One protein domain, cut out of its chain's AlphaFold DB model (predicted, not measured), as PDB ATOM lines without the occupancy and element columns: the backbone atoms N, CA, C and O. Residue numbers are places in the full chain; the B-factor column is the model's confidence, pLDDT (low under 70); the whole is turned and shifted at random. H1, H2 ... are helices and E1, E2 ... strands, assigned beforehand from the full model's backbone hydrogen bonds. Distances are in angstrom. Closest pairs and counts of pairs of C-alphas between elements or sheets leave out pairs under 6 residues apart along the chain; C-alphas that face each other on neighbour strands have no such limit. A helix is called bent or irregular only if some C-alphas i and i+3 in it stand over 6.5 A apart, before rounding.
ATOM      1  N   ALA A  49      98.612  87.162 114.684       94.19
ATOM      2  CA  ALA A  49      99.767  86.996 115.562       94.19
ATOM      3  C   ALA A  49     101.033  87.570 114.913       94.19
ATOM      4  O   ALA A  49     101.733  88.357 115.549       94.19
ATOM      5  N   ASP A  50     101.270  87.272 113.635       93.31
ATOM      6  CA  ASP A  50     102.439  87.764 112.899       93.31
ATOM      7  C   ASP A  50     102.437  89.288 112.752       93.31
ATOM      8  O   ASP A  50     103.435  89.933 113.063       93.31
ATOM      9  N   LEU A  51     101.294  89.889 112.408       94.00
ATOM     10  CA  LEU A  51     101.154  91.349 112.353       94.00
ATOM     11  C   LEU A  51     101.447  92.013 113.705       94.00
ATOM     12  O   LEU A  51     102.025  93.098 113.763       94.00
ATOM     13  N   ARG A  52     101.056  91.372 114.814       93.69
ATOM     14  CA  ARG A  52     101.366  91.873 116.161       93.69
ATOM     15  C   ARG A  52     102.852  91.763 116.474       93.69
ATOM     16  O   ARG A  52     103.394  92.716 117.026       93.69
ATOM     17  N   ARG A  53     103.505  90.654 116.107       93.06
ATOM     18  CA  ARG A  53     104.963  90.489 116.247       93.06
ATOM     19  C   ARG A  53     105.710  91.555 115.463       93.06
ATOM     20  O   ARG A  53     106.577  92.218 116.018       93.06
ATOM     21  N   GLU A  54     105.328  91.765 114.209       92.75
ATOM     22  CA  GLU A  54     105.931  92.777 113.347       92.75
ATOM     23  C   GLU A  54     105.769  94.189 113.935       92.75
ATOM     24  O   GLU A  54     106.733  94.953 113.999       92.75
ATOM     25  N   ALA A  55     104.588  94.517 114.468       91.19
ATOM     26  CA  ALA A  55     104.327  95.822 115.075       91.19
ATOM     27  C   ALA A  55     105.199  96.110 116.313       91.19
ATOM     28  O   ALA A  55     105.618  97.252 116.515       91.19
ATOM     29  N   ILE A  56     105.484  95.096 117.140       93.00
ATOM     30  CA  ILE A  56     106.303  95.266 118.353       93.00
ATOM     31  C   ILE A  56     107.789  94.991 118.133       93.00
ATOM     32  O   ILE A  56     108.586  95.289 119.020       93.00
ATOM     33  N   ALA A  57     108.188  94.457 116.979       92.88
ATOM     34  CA  ALA A  57     109.565  94.066 116.695       92.88
ATOM     35  C   ALA A  57     110.604  95.169 116.989       92.88
ATOM     36  O   ALA A  57     111.588  94.892 117.685       92.88
ATOM     37  N   PRO A  58     110.396  96.439 116.583       90.75
ATOM     38  CA  PRO A  58     111.318  97.516 116.939       90.75
ATOM     39  C   PRO A  58     111.375  97.808 118.445       90.75
ATOM     40  O   PRO A  58     112.421  98.222 118.940       90.75
ATOM     41  N   LEU A  59     110.266  97.626 119.170       91.56
ATOM     42  CA  LEU A  59     110.180  97.875 120.614       91.56
ATOM     43  C   LEU A  59     110.880  96.767 121.401       91.56
ATOM     44  O   LEU A  59     111.666  97.057 122.297       91.56
ATOM     45  N   VAL A  60     110.668  95.510 121.007       92.31
ATOM     46  CA  VAL A  60     111.353  94.338 121.567       92.31
ATOM     47  C   VAL A  60     112.867  94.510 121.480       92.31
ATOM     48  O   VAL A  60     113.564  94.344 122.477       92.31
ATOM     49  N   LEU A  61     113.384  94.931 120.319       91.62
ATOM     50  CA  LEU A  61     114.818  95.161 120.139       91.62
ATOM     51  C   LEU A  61     115.390  96.248 121.069       91.62
ATOM     52  O   LEU A  61     116.551  96.150 121.466       91.62
ATOM     53  N   ARG A  62     114.587  97.250 121.457       89.94
ATOM     54  CA  ARG A  62     114.989  98.325 122.388       89.94
ATOM     55  C   ARG A  62     115.011  97.902 123.855       89.94
ATOM     56  O   ARG A  62     115.639  98.584 124.660       89.94
ATOM     57  N   LEU A  63     114.356  96.795 124.205       91.25
ATOM     58  CA  LEU A  63     114.399  96.236 125.559       91.25
ATOM     59  C   LEU A  63     115.689  95.469 125.848       91.25
ATOM     60  O   LEU A  63     115.969  95.159 127.010       91.25
ATOM     61  N   PHE A  64     116.481  95.180 124.814       91.88
ATOM     62  CA  PHE A  64     117.813  94.631 124.992       91.88
ATOM     63  C   PHE A  64     118.809  95.732 125.325       91.88
ATOM     64  O   PHE A  64     118.898  96.765 124.659       91.88
ATOM     65  N   SER A  65     119.610  95.465 126.344       91.12
ATOM     66  CA  SER A  65     120.715  96.319 126.758       91.12
ATOM     67  C   SER A  65     121.957  95.480 126.977       91.12
ATOM     68  O   SER A  65     121.886  94.255 127.095       91.12
ATOM     69  N   TYR A  66     123.107  96.142 127.013       92.00
ATOM     70  CA  TYR A  66     124.347  95.488 127.388       92.00
ATOM     71  C   TYR A  66     125.108  96.294 128.432       92.00
ATOM     72  O   TYR A  66     125.039  97.520 128.456       92.00
ATOM     73  N   SER A  67     125.891  95.616 129.264       89.50
ATOM     74  CA  SER A  67     126.892  96.243 130.123       89.50
ATOM     75  C   SER A  67     128.260  95.623 129.863       89.50
ATOM     76  O   SER A  67     128.378  94.444 129.528       89.50
ATOM     77  N   ARG A  68     129.310  96.440 129.968       86.88
ATOM     78  CA  ARG A  68     130.694  95.999 129.780       86.88
ATOM     79  C   ARG A  68     131.398  95.922 131.129       86.88
ATOM     80  O   ARG A  68     131.466  96.917 131.844       86.88
ATOM     81  N   GLU A  69     131.973  94.764 131.427       82.88
ATOM     82  CA  GLU A  69     132.746  94.486 132.638       82.88
ATOM     83  C   GLU A  69     134.147  94.015 132.209       82.88
ATOM     84  O   GLU A  69     134.401  92.828 132.001       82.88
ATOM     85  N   GLY A  70     135.057  94.973 131.994       81.94
ATOM     86  CA  GLY A  70     136.395  94.705 131.455       81.94
ATOM     87  C   GLY A  70     136.363  94.221 129.998       81.94
ATOM     88  O   GLY A  70     135.961  94.966 129.095       81.94
ATOM     89  N   GLU A  71     136.820  92.988 129.766       80.44
ATOM     90  CA  GLU A  71     136.755  92.306 128.460       80.44
ATOM     91  C   GLU A  71     135.441  91.535 128.241       80.44
ATOM     92  O   GLU A  71     135.106  91.206 127.101       80.44
ATOM     93  N   SER A  72     134.662  91.334 129.308       87.25
ATOM     94  CA  SER A  72     133.375  90.649 129.247       87.25
ATOM     95  C   SER A  72     132.224  91.610 128.942       87.25
ATOM     96  O   SER A  72     132.246  92.797 129.297       87.25
ATOM     97  N   ILE A  73     131.201  91.088 128.275       91.25
ATOM     98  CA  ILE A  73     129.935  91.761 128.019       91.25
ATOM     99  C   ILE A  73     128.789  90.924 128.577       91.25
ATOM    100  O   ILE A  73     128.745  89.701 128.441       91.25
ATOM    101  N   ARG A  74     127.851  91.614 129.212       92.12
ATOM    102  CA  ARG A  74     126.588  91.071 129.696       92.12
ATOM    103  C   ARG A  74     125.472  91.630 128.832       92.12
ATOM    104  O   ARG A  74     125.446  92.836 128.599       92.12
ATOM    105  N   ILE A  75     124.564  90.780 128.373       92.44
ATOM    106  CA  ILE A  75     123.370  91.188 127.630       92.44
ATOM    107  C   ILE A  75     122.145  90.870 128.475       92.44
ATOM    108  O   ILE A  75     121.999  89.762 129.000       92.44
ATOM    109  N   SER A  76     121.264  91.858 128.577       91.88
ATOM    110  CA  SER A  76     120.045  91.778 129.367       91.88
ATOM    111  C   SER A  76     118.817  92.080 128.520       91.88
ATOM    112  O   SER A  76     118.858  92.953 127.653       91.88
ATOM    113  N   PHE A  77     117.713  91.408 128.824       91.12
ATOM    114  CA  PHE A  77     116.379  91.691 128.306       91.12
ATOM    115  C   PHE A  77     115.498  92.191 129.449       91.12
ATOM    116  O   PHE A  77     115.337  91.487 130.447       91.12
ATOM    117  N   ALA A  78     114.969  93.415 129.333       85.75
ATOM    118  CA  ALA A  78     114.149  94.045 130.377       85.75
ATOM    119  C   ALA A  78     114.797  93.973 131.783       85.75
ATOM    120  O   ALA A  78     114.148  93.655 132.774       85.75
ATOM    121  N   GLY A  79     116.114  94.205 131.851       83.31
ATOM    122  CA  GLY A  79     116.898  94.171 133.093       83.31
ATOM    123  C   GLY A  79     117.406  92.788 133.525       83.31
ATOM    124  O   GLY A  79     118.366  92.721 134.292       83.31
ATOM    125  N   ASN A  80     116.866  91.693 132.986       87.81
ATOM    126  CA  ASN A  80     117.299  90.333 133.319       87.81
ATOM    127  C   ASN A  80     118.444  89.873 132.413       87.81
ATOM    128  O   ASN A  80     118.343  89.976 131.193       87.81
ATOM    129  N   GLU A  81     119.522  89.349 132.997       91.94
ATOM    130  CA  GLU A  81     120.656  88.792 132.248       91.94
ATOM    131  C   GLU A  81     120.217  87.548 131.465       91.94
ATOM    132  O   GLU A  81     119.730  86.582 132.050       91.94
ATOM    133  N   ILE A  82     120.412  87.575 130.145       93.06
ATOM    134  CA  ILE A  82     120.117  86.444 129.252       93.06
ATOM    135  C   ILE A  82     121.385  85.794 128.699       93.06
ATOM    136  O   ILE A  82     121.342  84.663 128.219       93.06
ATOM    137  N   TRP A  83     122.515  86.508 128.744       93.56
ATOM    138  CA  TRP A  83     123.798  86.012 128.266       93.56
ATOM    139  C   TRP A  83     124.971  86.807 128.850       93.56
ATOM    140  O   TRP A  83     124.874  88.018 129.071       93.56
ATOM    141  N   ARG A  84     126.108  86.131 129.034       91.75
ATOM    142  CA  ARG A  84     127.388  86.721 129.435       91.75
ATOM    143  C   ARG A  84     128.543  85.985 128.763       91.75
ATOM    144  O   ARG A  84     128.541  84.758 128.717       91.75
ATOM    145  N   GLY A  85     129.551  86.727 128.317       91.38
ATOM    146  CA  GLY A  85     130.764  86.156 127.737       91.38
ATOM    147  C   GLY A  85     131.731  87.221 127.242       91.38
ATOM    148  O   GLY A  85     131.579  88.404 127.551       91.38
ATOM    149  N   ASP A  86     132.728  86.805 126.470       90.44
ATOM    150  CA  ASP A  86     133.720  87.713 125.905       90.44
ATOM    151  C   ASP A  86     133.162  88.465 124.696       90.44
ATOM    152  O   ASP A  86     132.478  87.904 123.840       90.44
ATOM    153  N   LEU A  87     133.490  89.758 124.589       84.62
ATOM    154  CA  LEU A  87     132.996  90.602 123.495       84.62
ATOM    155  C   LEU A  87     133.431  90.098 122.108       84.62
ATOM    156  O   LEU A  87     132.713  90.290 121.128       84.62
ATOM    157  N   LYS A  88     134.612  89.471 122.029       84.31
ATOM    158  CA  LYS A  88     135.191  88.941 120.784       84.31
ATOM    159  C   LYS A  88     134.414  87.740 120.237       84.31
ATOM    160  O   LYS A  88     134.407  87.547 119.026       84.31
ATOM    161  N   ASP A  89     133.722  87.012 121.110       84.25
ATOM    162  CA  ASP A  89     132.989  85.786 120.781       84.25
ATOM    163  C   ASP A  89     131.470  86.009 120.750       84.25
ATOM    164  O   ASP A  89     130.686  85.059 120.759       84.25
ATOM    165  N   LEU A  90     131.026  87.271 120.718       87.38
ATOM    166  CA  LEU A  90     129.610  87.603 120.714       87.38
ATOM    167  C   LEU A  90     128.947  87.176 119.395       87.38
ATOM    168  O   LEU A  90     128.945  87.916 118.408       87.38
ATOM    169  N   ASN A  91     128.357  85.984 119.409       89.44
ATOM    170  CA  ASN A  91     127.496  85.452 118.361       89.44
ATOM    171  C   ASN A  91     126.558  84.389 118.954       89.44
ATOM    172  O   ASN A  91     126.909  83.213 119.032       89.44
ATOM    173  N   PHE A  92     125.370  84.796 119.403       92.75
ATOM    174  CA  PHE A  92     124.374  83.861 119.938       92.75
ATOM    175  C   PHE A  92     122.961  84.244 119.508       92.75
ATOM    176  O   PHE A  92     122.698  85.366 119.078       92.75
ATOM    177  N   THR A  93     122.048  83.282 119.608       95.19
ATOM    178  CA  THR A  93     120.624  83.480 119.328       95.19
ATOM    179  C   THR A  93     119.830  83.208 120.597       95.19
ATOM    180  O   THR A  93     120.038  82.187 121.247       95.19
ATOM    181  N   TYR A  94     118.946  84.134 120.951       94.81
ATOM    182  CA  TYR A  94     118.014  84.036 122.065       94.81
ATOM    183  C   TYR A  94     116.611  83.783 121.523       94.81
ATOM    184  O   TYR A  94     116.174  84.501 120.624       94.81
ATOM    185  N   ASP A  95     115.913  82.787 122.055       94.69
ATOM    186  CA  ASP A  95     114.517  82.539 121.707       94.69
ATOM    187  C   ASP A  95     113.609  83.256 122.708       94.69
ATOM    188  O   ASP A  95     113.573  82.905 123.890       94.69
ATOM    189  N   LEU A  96     112.930  84.310 122.253       92.69
ATOM    190  CA  LEU A  96     111.999  85.062 123.080       92.69
ATOM    191  C   LEU A  96     110.598  84.460 122.935       92.69
ATOM    192  O   LEU A  96     110.016  84.468 121.847       92.69
ATOM    193  N   GLU A  97     110.047  83.986 124.052       91.19
ATOM    194  CA  GLU A  97     108.733  83.341 124.108       91.19
ATOM    195  C   GLU A  97     107.637  84.200 123.452       91.19
ATOM    196  O   GLU A  97     107.564  85.414 123.661       91.19
ATOM    197  N   ASN A  98     106.779  83.564 122.646       90.44
ATOM    198  CA  ASN A  98     105.685  84.180 121.878       90.44
ATOM    199  C   ASN A  98     106.127  85.237 120.836       90.44
ATOM    200  O   ASN A  98     105.284  85.815 120.145       90.44
ATOM    201  N   PHE A  99     107.432  85.474 120.669       92.62
ATOM    202  CA  PHE A  99     107.975  86.428 119.704       92.62
ATOM    203  C   PHE A  99     108.773  85.748 118.591       92.62
ATOM    204  O   PHE A  99     108.428  85.891 117.420       92.62
ATOM    205  N   GLY A 100     109.828  85.019 118.960       91.81
ATOM    206  CA  GLY A 100     110.765  84.384 118.041       91.81
ATOM    207  C   GLY A 100     112.229  84.663 118.376       91.81
ATOM    208  O   GLY A 100     112.581  85.180 119.438       91.81
ATOM    209  N   GLN A 101     113.100  84.320 117.431       95.44
ATOM    210  CA  GLN A 101     114.542  84.288 117.640       95.44
ATOM    211  C   GLN A 101     115.217  85.636 117.377       95.44
ATOM    212  O   GLN A 101     115.010  86.275 116.343       95.44
ATOM    213  N   ILE A 102     116.100  86.033 118.291       96.00
ATOM    214  CA  ILE A 102     116.870  87.274 118.237       96.00
ATOM    215  C   ILE A 102     118.348  86.925 118.249       96.00
ATOM    216  O   ILE A 102     118.847  86.308 119.189       96.00
ATOM    217  N   ARG A 103     119.058  87.312 117.193       95.12
ATOM    218  CA  ARG A 103     120.492  87.081 117.060       95.12
ATOM    219  C   ARG A 103     121.263  88.310 117.510       95.12
ATOM    220  O   ARG A 103     120.957  89.423 117.094       95.12
ATOM    221  N   PHE A 104     122.299  88.087 118.307       94.69
ATOM    222  CA  PHE A 104     123.234  89.107 118.760       94.69
ATOM    223  C   PHE A 104     124.593  88.862 118.130       94.69
ATOM    224  O   PHE A 104     125.079  87.730 118.132       94.69
ATOM    225  N   LYS A 105     125.206  89.920 117.605       93.31
ATOM    226  CA  LYS A 105     126.524  89.870 116.972       93.31
ATOM    227  C   LYS A 105     127.295  91.168 117.189       93.31
ATOM    228  O   LYS A 105     126.706  92.216 117.468       93.31
ATOM    229  N   LEU A 106     128.613  91.102 117.034       90.94
ATOM    230  CA  LEU A 106     129.470  92.282 116.956       90.94
ATOM    231  C   LEU A 106     129.616  92.727 115.488       90.94
ATOM    232  O   LEU A 106     130.054  91.949 114.647       90.94
ATOM    233  N   GLU A 107     129.271  93.977 115.181       90.50
ATOM    234  CA  GLU A 107     129.381  94.576 113.841       90.50
ATOM    235  C   GLU A 107     129.992  95.980 113.972       90.50
ATOM    236  O   GLU A 107     129.505  96.792 114.755       90.50
ATOM    237  N   ASP A 108     131.096  96.265 113.274       86.94
ATOM    238  CA  ASP A 108     131.808  97.557 113.325       86.94
ATOM    239  C   ASP A 108     132.090  98.083 114.752       86.94
ATOM    240  O   ASP A 108     131.913  99.263 115.061       86.94
ATOM    241  N   SER A 109     132.540  97.200 115.653       85.12
ATOM    242  CA  SER A 109     132.758  97.487 117.089       85.12
ATOM    243  C   SER A 109     131.494  97.862 117.880       85.12
ATOM    244  O   SER A 109     131.589  98.404 118.983       85.12
ATOM    245  N   ARG A 110     130.305  97.576 117.344       88.44
ATOM    246  CA  ARG A 110     129.006  97.811 117.982       88.44
ATOM    247  C   ARG A 110     128.286  96.492 118.214       88.44
ATOM    248  O   ARG A 110     128.349  95.576 117.400       88.44
ATOM    249  N   VAL A 111     127.574  96.417 119.329       90.62
ATOM    250  CA  VAL A 111     126.739  95.266 119.667       90.62
ATOM    251  C   VAL A 111     125.395  95.447 118.973       90.62
ATOM    252  O   VAL A 111     124.701  96.437 119.213       90.62
ATOM    253  N   VAL A 112     125.049  94.524 118.083       93.19
ATOM    254  CA  VAL A 112     123.838  94.589 117.259       93.19
ATOM    255  C   VAL A 112     122.947  93.394 117.570       93.19
ATOM    256  O   VAL A 112     123.429  92.266 117.648       93.19
ATOM    257  N   SER A 113     121.650  93.652 117.721       93.38
ATOM    258  CA  SER A 113     120.594  92.644 117.710       93.38
ATOM    259  C   SER A 113     119.813  92.710 116.405       93.38
ATOM    260  O   SER A 113     119.517  93.786 115.886       93.38
ATOM    261  N   GLU A 114     119.460  91.549 115.873       94.12
ATOM    262  CA  GLU A 114     118.595  91.398 114.706       94.12
ATOM    263  C   GLU A 114     117.555  90.312 114.972       94.12
ATOM    264  O   GLU A 114     117.822  89.339 115.678       94.12
ATOM    265  N   ILE A 115     116.361  90.477 114.411       94.75
ATOM    266  CA  ILE A 115     115.314  89.459 114.510       94.75
ATOM    267  C   ILE A 115     115.492  88.488 113.349       94.75
ATOM    268  O   ILE A 115     115.518  88.892 112.185       94.75
ATOM    269  N   VAL A 116     115.622  87.198 113.651       92.12
ATOM    270  CA  VAL A 116     115.812  86.170 112.625       92.12
ATOM    271  C   VAL A 116     114.554  86.093 111.757       92.12
ATOM    272  O   VAL A 116     113.455  85.882 112.257       92.12
ATOM    273  N   GLY A 117     114.715  86.266 110.443       88.06
ATOM    274  CA  GLY A 117     113.606  86.215 109.484       88.06
ATOM    275  C   GLY A 117     112.837  87.529 109.301       88.06
ATOM    276  O   GLY A 117     111.914  87.561 108.493       88.06
ATOM    277  N   MET A 118     113.225  88.617 109.977       90.62
ATOM    278  CA  MET A 118     112.633  89.948 109.786       90.62
ATOM    279  C   MET A 118     113.702  90.993 109.422       90.62
ATOM    280  O   MET A 118     114.859  90.853 109.815       90.62
ATOM    281  N   PRO A 119     113.353  92.088 108.719       90.94
ATOM    282  CA  PRO A 119     114.313  93.121 108.314       90.94
ATOM    283  C   PRO A 119     114.681  94.101 109.450       90.94
ATOM    284  O   PRO A 119     115.174  95.200 109.189       90.94
ATOM    285  N   TYR A 120     114.424  93.743 110.711       91.06
ATOM    286  CA  TYR A 120     114.646  94.613 111.863       91.06
ATOM    287  C   TYR A 120     115.994  94.339 112.522       91.06
ATOM    288  O   TYR A 120     116.313  93.210 112.898       91.06
ATOM    289  N   ARG A 121     116.756  95.417 112.715       91.38
ATOM    290  CA  ARG A 121     118.050  95.421 113.399       91.38
ATOM    291  C   ARG A 121     118.172  96.632 114.313       91.38
ATOM    292  O   ARG A 121     117.633  97.697 114.006       91.38
ATOM    293  N   TYR A 122     118.913  96.490 115.403       91.38
ATOM    294  CA  TYR A 122     119.103  97.540 116.392       91.38
ATOM    295  C   TYR A 122     120.497  97.469 117.011       91.38
ATOM    296  O   TYR A 122     120.993  96.399 117.348       91.38
ATOM    297  N   THR A 123     121.143  98.620 117.175       91.50
ATOM    298  CA  THR A 123     122.381  98.713 117.952       91.50
ATOM    299  C   THR A 123     122.018  98.855 119.424       91.50
ATOM    300  O   THR A 123     121.376  99.839 119.798       91.50
ATOM    301  N   LEU A 124     122.426  97.889 120.252       89.88
ATOM    302  CA  LEU A 124     122.115  97.906 121.680       89.88
ATOM    303  C   LEU A 124     122.763  99.120 122.354       89.88
ATOM    304  O   LEU A 124     123.830  99.592 121.956       89.88
ATOM    305  N   LYS A 125     122.114  99.602 123.414       86.12
ATOM    306  CA  LYS A 125     122.608 100.680 124.274       86.12
ATOM    307  C   LYS A 125     122.967 100.136 125.659       86.12
ATOM    308  O   LYS A 125     122.568  99.033 126.029       86.12
ATOM    309  N   GLY A 126     123.685 100.950 126.432       79.38
ATOM    310  CA  GLY A 126     124.042 100.657 127.825       79.38
ATOM    311  C   GLY A 126     122.887 100.737 128.833       79.38
ATOM    312  O   GLY A 126     123.094 100.500 130.016       79.38
ATOM    313  N   PHE A 127     121.689 101.115 128.385       73.81
ATOM    314  CA  PHE A 127     120.478 101.243 129.195       73.81
ATOM    315  C   PHE A 127     119.272 100.736 128.394       73.81
ATOM    316  O   PHE A 127     119.281 100.831 127.162       73.81
ATOM    317  N   TYR A 128     118.259 100.197 129.081       73.12
ATOM    318  CA  TYR A 128     116.985  99.779 128.483       73.12
ATOM    319  C   TYR A 128     115.857 100.745 128.870       73.12
ATOM    320  O   TYR A 128     115.957 101.474 129.855       73.12
ATOM    321  N   GLU A 129     114.787 100.759 128.077       77.50
ATOM    322  CA  GLU A 129     113.617 101.619 128.283       77.50
ATOM    323  C   GLU A 129     112.527 100.836 129.039       77.50
ATOM    324  O   GLU A 129     111.758 100.088 128.439       77.50
ATOM    325  N   GLU A 130     112.479 100.973 130.368       75.88
ATOM    326  CA  GLU A 130     111.570 100.209 131.245       75.88
ATOM    327  C   GLU A 130     110.083 100.454 130.941       75.88
ATOM    328  O   GLU A 130     109.280  99.523 130.965       75.88
ATOM    329  N   GLU A 131     109.720 101.678 130.546       78.19
ATOM    330  CA  GLU A 131     108.346 102.043 130.174       78.19
ATOM    331  C   GLU A 131     107.811 101.223 128.984       78.19
ATOM    332  O   GLU A 131     106.605 100.988 128.881       78.19
ATOM    333  N   LEU A 132     108.695 100.728 128.107       83.56
ATOM    334  CA  LEU A 132     108.314  99.885 126.971       83.56
ATOM    335  C   LEU A 132     108.058  98.426 127.367       83.56
ATOM    336  O   LEU A 132     107.374  97.712 126.631       83.56
ATOM    337  N   ALA A 133     108.590  97.976 128.508       85.38
ATOM    338  CA  ALA A 133     108.545  96.571 128.905       85.38
ATOM    339  C   ALA A 133     107.103  96.091 129.100       85.38
ATOM    340  O   ALA A 133     106.741  95.025 128.607       85.38
ATOM    341  N   TYR A 134     106.256  96.915 129.724       85.94
ATOM    342  CA  TYR A 134     104.843  96.596 129.937       85.94
ATOM    343  C   TYR A 134     104.063  96.449 128.625       85.94
ATOM    344  O   TYR A 134     103.312  95.490 128.464       85.94
ATOM    345  N   ALA A 135     104.254  97.366 127.672       86.62
ATOM    346  CA  ALA A 135     103.547  97.332 126.390       86.62
ATOM    347  C   ALA A 135     103.982  96.141 125.518       86.62
ATOM    348  O   ALA A 135     103.158  95.512 124.846       86.62
ATOM    349  N   VAL A 136     105.279  95.817 125.541       90.81
ATOM    350  CA  VAL A 136     105.806  94.628 124.866       90.81
ATOM    351  C   VAL A 136     105.252  93.366 125.520       90.81
ATOM    352  O   VAL A 136     104.705  92.532 124.805       90.81
ATOM    353  N   GLN A 137     105.314  93.249 126.849       91.25
ATOM    354  CA  GLN A 137     104.831  92.064 127.560       91.25
ATOM    355  C   GLN A 137     103.334  91.817 127.329       91.25
ATOM    356  O   GLN A 137     102.961  90.703 126.977       91.25
ATOM    357  N   ASP A 138     102.482  92.844 127.421       91.94
ATOM    358  CA  ASP A 138     101.039  92.705 127.151       91.94
ATOM    359  C   ASP A 138     100.762  92.218 125.717       91.94
ATOM    360  O   ASP A 138      99.871  91.392 125.460       91.94
ATOM    361  N   THR A 139     101.569  92.677 124.755       92.75
ATOM    362  CA  THR A 139     101.436  92.214 123.373       92.75
ATOM    363  C   THR A 139     101.921  90.772 123.209       92.75
ATOM    364  O   THR A 139     101.245  90.001 122.525       92.75
ATOM    365  N   LEU A 140     103.025  90.381 123.855       93.38
ATOM    366  CA  LEU A 140     103.516  88.996 123.868       93.38
ATOM    367  C   LEU A 140     102.503  88.043 124.506       93.38
ATOM    368  O   LEU A 140     102.197  87.003 123.925       93.38
ATOM    369  N   ASP A 141     101.892  88.429 125.623       94.62
ATOM    370  CA  ASP A 141     100.839  87.653 126.286       94.62
ATOM    371  C   ASP A 141      99.601  87.508 125.389       94.62
ATOM    372  O   ASP A 141      98.927  86.473 125.356       94.62
ATOM    373  N   THR A 142      99.277  88.552 124.626       94.31
ATOM    374  CA  THR A 142      98.205  88.510 123.628       94.31
ATOM    375  C   THR A 142      98.535  87.555 122.483       94.31
ATOM    376  O   THR A 142      97.662  86.782 122.087       94.31
ATOM    377  N   ILE A 143      99.770  87.565 121.975       95.06
ATOM    378  CA  ILE A 143     100.226  86.610 120.957       95.06
ATOM    379  C   ILE A 143     100.159  85.182 121.510       95.06
ATOM    380  O   ILE A 143      99.525  84.333 120.888       95.06
ATOM    381  N   GLY A 144     100.669  84.934 122.717       94.75
ATOM    382  CA  GLY A 144     100.618  83.611 123.346       94.75
ATOM    383  C   GLY A 144      99.187  83.097 123.563       94.75
ATOM    384  O   GLY A 144      98.911  81.909 123.400       94.75
ATOM    385  N   ARG A 145      98.222  83.980 123.868       95.69
ATOM    386  CA  ARG A 145      96.791  83.615 123.908       95.69
ATOM    387  C   ARG A 145      96.250  83.214 122.534       95.69
ATOM    388  O   ARG A 145      95.463  82.272 122.460       95.69
ATOM    389  N   ILE A 146      96.659  83.907 121.470       94.88
ATOM    390  CA  ILE A 146      96.282  83.565 120.092       94.88
ATOM    391  C   ILE A 146      96.869  82.202 119.703       94.88
ATOM    392  O   ILE A 146      96.142  81.357 119.190       94.88
ATOM    393  N   GLU A 147      98.141  81.945 120.005       94.31
ATOM    394  CA  GLU A 147      98.791  80.665 119.691       94.31
ATOM    395  C   GLU A 147      98.162  79.486 120.433       94.31
ATOM    396  O   GLU A 147      97.923  78.436 119.842       94.31
ATOM    397  N   LYS A 148      97.792  79.676 121.705       96.12
ATOM    398  CA  LYS A 148      97.031  78.671 122.465       96.12
ATOM    399  C   LYS A 148      95.661  78.386 121.848       96.12
ATOM    400  O   LYS A 148      95.225  77.236 121.858       96.12
ATOM    401  N   ALA A 149      94.978  79.407 121.324       94.44
ATOM    402  CA  ALA A 149      93.713  79.219 120.615       94.44
ATOM    403  C   ALA A 149      93.919  78.419 119.319       94.44
ATOM    404  O   ALA A 149      93.223  77.431 119.106       94.44
ATOM    405  N   ILE A 150      94.944  78.762 118.531       95.44
ATOM    406  CA  ILE A 150      95.322  78.014 117.323       95.44
ATOM    407  C   ILE A 150      95.598  76.541 117.646       95.44
ATOM    408  O   ILE A 150      95.113  75.658 116.942       95.44
ATOM    409  N   GLU A 151      96.358  76.252 118.703       95.75
ATOM    410  CA  GLU A 151      96.700  74.874 119.073       95.75
ATOM    411  C   GLU A 151      95.469  74.063 119.504       95.75
ATOM    412  O   GLU A 151      95.295  72.898 119.125       95.75
ATOM    413  N   LYS A 152      94.552  74.707 120.234       95.62
ATOM    414  CA  LYS A 152      93.253  74.122 120.567       95.62
ATOM    415  C   LYS A 152      92.449  73.807 119.304       95.62
ATOM    416  O   LYS A 152      91.910  72.708 119.190       95.62
ATOM    417  N   ASP A 153      92.393  74.727 118.346       95.38
ATOM    418  CA  ASP A 153      91.635  74.532 117.110       95.38
ATOM    419  C   ASP A 153      92.257  73.457 116.212       95.38
ATOM    420  O   ASP A 153      91.525  72.657 115.633       95.38
ATOM    421  N   LYS A 154      93.590  73.337 116.165       95.50
ATOM    422  CA  LYS A 154      94.278  72.214 115.496       95.50
ATOM    423  C   LYS A 154      93.921  70.867 116.117       95.50
ATOM    424  O   LYS A 154      93.671  69.896 115.398       95.50
ATOM    425  N   THR A 155      93.865  70.810 117.447       96.00
ATOM    426  CA  THR A 155      93.445  69.605 118.175       96.00
ATOM    427  C   THR A 155      91.991  69.255 117.844       96.00
ATOM    428  O   THR A 155      91.684  68.099 117.556       96.00
ATOM    429  N   ASN A 156      91.106  70.259 117.799       94.56
ATOM    430  CA  ASN A 156      89.705  70.082 117.409       94.56
ATOM    431  C   ASN A 156      89.568  69.588 115.963       94.56
ATOM    432  O   ASN A 156      88.815  68.652 115.716       94.56
TER     433      ASN A 156
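Overview. This is residues 49 to 156 of the 264 residues of an uncharacterized protein of Korarchaeum cryptofilum (strain OPF8) (UniProt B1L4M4). Two small antiparallel sheets, E1 to E3 and E4 to E7, stand loosely and partly face to face at one end; H1 packs on E6 and E7 over one face of the larger sheet. The long H2 folds back beside H1, and its residues 148 to 156 stick out and add to the length. The 108 printed residues run H1, E1 to E7, H2, class mixed; the sheet orders are E1-E2-E3 and E4-E5-E6-E7, each a meander, every strand the antiparallel neighbour of the one before. The whole is compact, with a radius of gyration of the C-alphas of 15.1 A, and spans 54 by 26 by 22 A.

Arrangement. Start with H1, residues 49 to 62; it is on the sheet of E4, residues 91 to 96, E5, 100 to 107, E6, 110 to 115, and E7, 121 to 123, at a height over the sheet of 8.7 A. It runs along E6, at 8 degrees on the local plane. Look at N 94 and O 102, 2.8 A, for the hairpin E4 and E5. In the other sheet, E1, residues 64 to 69, and E2, 72 to 77, show N 67 and O 74 at 2.9 A; E2 and E3, 80 to 86, show N 75 and O 83 at 2.9 A. H2, residues 130 to 156, touches H1 at a shallow tilt of 27 degrees, opposite ways; the closest C-alphas, of Ala 49 and Ile 143, are 5.4 A apart. O i to N i+4 pairs within hydrogen-bond range are 8 of 10 in H1 and 21 of 23 in H2.

Along the chain. Find C-alpha 49 at (99.767, 86.996, 115.562); H1 runs 20.2 A and is irregular, C-alphas 55 and 58 being 7.4 A apart. E5 spans 21.6 A. H2 runs 39.7 A to C-alpha 156 at (89.705, 70.082, 117.409).

Size, cuts and confidence. The C-alphas farthest apart, of Gly 70 and Asn 156, are 54.6 A apart. The printed part has no cut and no long link, and no printed residue is under 70 in pLDDT.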